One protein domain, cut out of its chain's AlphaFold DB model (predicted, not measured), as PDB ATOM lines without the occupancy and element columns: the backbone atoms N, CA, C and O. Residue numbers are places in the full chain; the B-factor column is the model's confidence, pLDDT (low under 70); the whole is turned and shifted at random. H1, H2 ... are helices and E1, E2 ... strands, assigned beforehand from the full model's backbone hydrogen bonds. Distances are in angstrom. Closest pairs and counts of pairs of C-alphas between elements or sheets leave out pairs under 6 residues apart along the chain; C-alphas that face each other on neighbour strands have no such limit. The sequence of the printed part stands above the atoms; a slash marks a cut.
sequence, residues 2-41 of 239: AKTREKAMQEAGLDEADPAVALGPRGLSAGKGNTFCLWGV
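What this domain is: This is residues 2 to 41 of the 239 residues of the protein "DUF3189 family protein" of Firmicutes bacterium (UniProt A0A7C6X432). With little regular structure, this is a small hairpin of two strands, E1 and E2, with one short helix, H1, near it. The long loop of residues 12 to 28 joins helix to hairpin and pairs with E1 at residues 22 to 23. The printed part has 40 residues, 15 of them in named elements, in the order H1, E1, E2; the class is mixed, the sheet antiparallel. It is compact, with a radius of gyration of the C-alphas of 9.0 A and spans of 25 by 20 by 17 A.

Where its parts are: E1, residues 29 to 32, measures 10.7 A and begins at C-alpha 29 (130.421, 159.272, 156.511). E2, residues 35 to 38, measures 10.6 A and ends at C-alpha 38 (128.828, 160.549, 160.211). H1, residues 5 to 11, measures 10.0 A.

How they stand to each other: E1 and E2 are antiparallel at 167 degrees; N 30 and O 37 are within hydrogen-bond range at 2.9 A. The closest C-alphas of H1 and E2, Met 9 and Cys 37, are 7.0 A apart. In H1, every O i to N i+4 pair is within hydrogen-bond range.

The domain as a whole: The printed part has no cut. H1 to E1 is a long link, E1 to E2 tight. Residues 2 to 3 and 40 to 41 have pLDDT under 70.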
ATOM      1  N   ALA A   2     132.684 170.359 166.522       52.72
ATOM      2  CA  ALA A   2     132.846 169.346 165.480       52.72
ATOM      3  C   ALA A   2     133.786 168.262 166.028       52.72
ATOM      4  O   ALA A   2     134.852 168.593 166.547       52.72
ATOM      5  N   LYS A   3     133.362 166.996 166.009       64.06
ATOM      6  CA  LYS A   3     134.241 165.884 166.390       64.06
ATOM      7  C   LYS A   3     135.261 165.677 165.271       64.06
ATOM      8  O   LYS A   3     134.897 165.764 164.098       64.06
ATOM      9  N   THR A   4     136.518 165.424 165.633       73.00
ATOM     10  CA  THR A   4     137.514 164.948 164.669       73.00
ATOM     11  C   THR A   4     137.050 163.609 164.100       73.00
ATOM     12  O   THR A   4     136.376 162.838 164.789       73.00
ATOM     13  N   ARG A   5     137.384 163.353 162.833       76.44
ATOM     14  CA  ARG A   5     137.031 162.121 162.120       76.44
ATOM     15  C   ARG A   5     137.429 160.874 162.911       76.44
ATOM     16  O   ARG A   5     136.575 160.045 163.194       76.44
ATOM     17  N   GLU A   6     138.683 160.823 163.353       77.62
ATOM     18  CA  GLU A   6     139.239 159.733 164.166       77.62
ATOM     19  C   GLU A   6     138.397 159.461 165.416       77.62
ATOM     20  O   GLU A   6     138.005 158.326 165.673       77.62
ATOM     21  N   LYS A   7     138.027 160.514 166.155       78.69
ATOM     22  CA  LYS A   7     137.234 160.381 167.379       78.69
ATOM     23  C   LYS A   7     135.825 159.858 167.103       78.69
ATOM     24  O   LYS A   7     135.321 159.037 167.860       78.69
ATOM     25  N   ALA A   8     135.183 160.332 166.038       77.75
ATOM     26  CA  ALA A   8     133.846 159.874 165.667       77.75
ATOM     27  C   ALA A   8     133.845 158.409 165.198       77.75
ATOM     28  O   ALA A   8     132.934 157.663 165.547       77.75
ATOM     29  N   MET A   9     134.868 157.990 164.449       80.19
ATOM     30  CA  MET A   9     135.031 156.595 164.031       80.19
ATOM     31  C   MET A   9     135.312 155.687 165.232       80.19
ATOM     32  O   MET A   9     134.623 154.684 165.402       80.19
ATOM     33  N   GLN A  10     136.210 156.102 166.130       82.19
ATOM     34  CA  GLN A  10     136.522 155.367 167.355       82.19
ATOM     35  C   GLN A  10     135.290 155.183 168.257       82.19
ATOM     36  O   GLN A  10     135.041 154.079 168.736       82.19
ATOM     37  N   GLU A  11     134.489 156.232 168.466       79.56
ATOM     38  CA  GLU A  11     133.242 156.153 169.245       79.56
ATOM     39  C   GLU A  11     132.193 155.233 168.599       79.56
ATOM     40  O   GLU A  11     131.403 154.612 169.306       79.56
ATOM     41  N   ALA A  12     132.189 155.127 167.267       76.31
ATOM     42  CA  ALA A  12     131.329 154.208 166.526       76.31
ATOM     43  C   ALA A  12     131.882 152.769 166.464       76.31
ATOM     44  O   ALA A  12     131.242 151.901 165.872       76.31
ATOM     45  N   GLY A  13     133.061 152.507 167.046       81.81
ATOM     46  CA  GLY A  13     133.735 151.208 166.962       81.81
ATOM     47  C   GLY A  13     134.210 150.858 165.548       81.81
ATOM     48  O   GLY A  13     134.301 149.681 165.202       81.81
ATOM     49  N   LEU A  14     134.463 151.872 164.716       81.19
ATOM     50  CA  LEU A  14     134.958 151.735 163.350       81.19
ATOM     51  C   LEU A  14     136.424 152.165 163.281       81.19
ATOM     52  O   LEU A  14     136.816 153.159 163.889       81.19
ATOM     53  N   ASP A  15     137.209 151.433 162.500       81.75
ATOM     54  CA  ASP A  15     138.611 151.738 162.219       81.75
ATOM     55  C   ASP A  15     138.769 152.002 160.719       81.75
ATOM     56  O   ASP A  15     138.308 151.218 159.896       81.75
ATOM     57  N   GLU A  16     139.392 153.118 160.350       75.44
ATOM     58  CA  GLU A  16     139.644 153.463 158.947       75.44
ATOM     59  C   GLU A  16     140.602 152.480 158.269       75.44
ATOM     60  O   GLU A  16     140.509 152.271 157.061       75.44
ATOM     61  N   ALA A  17     141.502 151.860 159.034       81.00
ATOM     62  CA  ALA A  17     142.419 150.856 158.511       81.00
ATOM     63  C   ALA A  17     141.722 149.520 158.195       81.00
ATOM     64  O   ALA A  17     142.322 148.655 157.552       81.00
ATOM     65  N   ASP A  18     140.476 149.331 158.640       82.69
ATOM     66  CA  ASP A  18     139.722 148.112 158.385       82.69
ATOM     67  C   ASP A  18     139.245 148.071 156.919       82.69
ATOM     68  O   ASP A  18     138.451 148.920 156.504       82.69
ATOM     69  N   PRO A  19     139.646 147.062 156.125       80.75
ATOM     70  CA  PRO A  19     139.221 146.935 154.731       80.75
ATOM     71  C   PRO A  19     137.706 146.725 154.564       80.75
ATOM     72  O   PRO A  19     137.188 146.872 153.458       80.75
ATOM     73  N   ALA A  20     136.981 146.371 155.630       83.31
ATOM     74  CA  ALA A  20     135.524 146.267 155.630       83.31
ATOM     75  C   ALA A  20     134.809 147.618 155.829       83.31
ATOM     76  O   ALA A  20     133.578 147.664 155.741       83.31
ATOM     77  N   VAL A  21     135.543 148.699 156.116       84.81
ATOM     78  CA  VAL A  21     134.994 150.050 156.266       84.81
ATOM     79  C   VAL A  21     135.022 150.771 154.923       84.81
ATOM     80  O   VAL A  21     136.072 151.008 154.334       84.81
ATOM     81  N   ALA A  22     133.842 151.161 154.449       87.31
ATOM     82  CA  ALA A  22     133.695 152.003 153.272       87.31
ATOM     83  C   ALA A  22     133.560 153.471 153.687       87.31
ATOM     84  O   ALA A  22     132.818 153.796 154.616       87.31
ATOM     85  N   LEU A  23     134.255 154.357 152.975       87.81
ATOM     86  CA  LEU A  23     134.197 155.803 153.174       87.81
ATOM     87  C   LEU A  23     133.303 156.446 152.115       87.81
ATOM     88  O   LEU A  23     133.361 156.081 150.942       87.81
ATOM     89  N   GLY A  24     132.491 157.415 152.533       84.81
ATOM     90  CA  GLY A  24     131.691 158.222 151.620       84.81
ATOM     91  C   GLY A  24     132.584 159.063 150.703       84.81
ATOM     92  O   GLY A  24     133.721 159.377 151.072       84.81
ATOM     93  N   PRO A  25     132.095 159.479 149.525       82.81
ATOM     94  CA  PRO A  25     132.907 160.166 148.519       82.81
ATOM     95  C   PRO A  25     133.464 161.510 148.998       82.81
ATOM     96  O   PRO A  25     134.510 161.949 148.520       82.81
ATOM     97  N   ARG A  26     132.790 162.185 149.939       84.00
ATOM     98  CA  ARG A  26     133.274 163.433 150.545       84.00
ATOM     99  C   ARG A  26     133.992 163.204 151.867       84.00
ATOM    100  O   ARG A  26     134.421 164.174 152.489       84.00
ATOM    101  N   GLY A  27     134.118 161.950 152.301       84.00
ATOM    102  CA  GLY A  27     134.745 161.583 153.559       84.00
ATOM    103  C   GLY A  27     134.061 162.241 154.753       84.00
ATOM    104  O   GLY A  27     134.763 162.742 155.627       84.00
ATOM    105  N   LEU A  28     132.725 162.297 154.773       84.38
ATOM    106  CA  LEU A  28     131.933 162.757 155.927       84.38
ATOM    107  C   LEU A  28     131.181 161.623 156.632       84.38
ATOM    108  O   LEU A  28     130.689 161.820 157.744       84.38
ATOM    109  N   SER A  29     131.111 160.453 155.999       86.56
ATOM    110  CA  SER A  29     130.421 159.272 156.511       86.56
ATOM    111  C   SER A  29     131.249 158.014 156.269       86.56
ATOM    112  O   SER A  29     132.010 157.946 155.300       86.56
ATOM    113  N   ALA A  30     131.086 157.009 157.127       86.56
ATOM    114  CA  ALA A  30     131.647 155.675 156.940       86.56
ATOM    115  C   ALA A  30     130.615 154.606 157.290       86.56
ATOM    116  O   ALA A  30     129.715 154.844 158.097       86.56
ATOM    117  N   GLY A  31     130.759 153.424 156.697       85.81
ATOM    118  CA  GLY A  31     129.893 152.283 156.971       85.81
ATOM    119  C   GLY A  31     130.654 150.964 157.030       85.81
ATOM    120  O   GLY A  31     131.590 150.752 156.262       85.81
ATOM    121  N   LYS A  32     130.221 150.069 157.925       85.25
ATOM    122  CA  LYS A  32     130.653 148.666 158.026       85.25
ATOM    123  C   LYS A  32     129.427 147.786 158.260       85.25
ATOM    124  O   LYS A  32     128.817 147.825 159.329       85.25
ATOM    125  N   GLY A  33     129.055 146.985 157.263       81.69
ATOM    126  CA  GLY A  33     127.816 146.201 157.306       81.69
ATOM    127  C   GLY A  33     126.586 147.108 157.443       81.69
ATOM    128  O   GLY A  33     126.361 147.958 156.588       81.69
ATOM    129  N   ASN A  34     125.823 146.941 158.528       78.56
ATOM    130  CA  ASN A  34     124.643 147.764 158.837       78.56
ATOM    131  C   ASN A  34     124.948 148.954 159.764       78.56
ATOM    132  O   ASN A  34     124.037 149.695 160.132       78.56
ATOM    133  N   THR A  35     126.206 149.133 160.169       81.69
ATOM    134  CA  THR A  35     126.619 150.237 161.036       81.69
ATOM    135  C   THR A  35     127.129 151.382 160.179       81.69
ATOM    136  O   THR A  35     128.075 151.197 159.418       81.69
ATOM    137  N   PHE A  36     126.545 152.569 160.340       82.31
ATOM    138  CA  PHE A  36     126.988 153.792 159.674       82.31
ATOM    139  C   PHE A  36     127.317 154.868 160.704       82.31
ATOM    140  O   PHE A  36     126.645 154.988 161.729       82.31
ATOM    141  N   CYS A  37     128.329 155.679 160.420       84.19
ATOM    142  CA  CYS A  37     128.668 156.858 161.202       84.19
ATOM    143  C   CYS A  37     128.808 158.081 160.292       84.19
ATOM    144  O   CYS A  37     129.169 157.958 159.121       84.19
ATOM    145  N   LEU A  38     128.532 159.265 160.845       82.56
ATOM    146  CA  LEU A  38     128.828 160.549 160.211       82.56
ATOM    147  C   LEU A  38     129.662 161.412 161.149       82.56
ATOM    148  O   LEU A  38     129.393 161.475 162.351       82.56
ATOM    149  N   TRP A  39     130.630 162.132 160.597       80.31
ATOM    150  CA  TRP A  39     131.434 163.128 161.302       80.31
ATOM    151  C   TRP A  39     131.368 164.481 160.598       80.31
ATOM    152  O   TRP A  39     130.794 164.633 159.524       80.31
ATOM    153  N   GLY A  40     131.870 165.526 161.259       69.56
ATOM    154  CA  GLY A  40     131.755 166.904 160.760       69.56
ATOM    155  C   GLY A  40     130.332 167.486 160.809       69.56
ATOM    156  O   GLY A  40     130.168 168.703 160.755       69.56
ATOM    157  N   VAL A  41     129.306 166.654 161.004       67.62
ATOM    158  CA  VAL A  41     127.939 167.067 161.323       67.62
ATOM    159  C   VAL A  41     127.811 167.267 162.831       67.62
ATOM    160  O   VAL A  41     128.318 166.476 163.628       67.62
TER     161      VAL A  41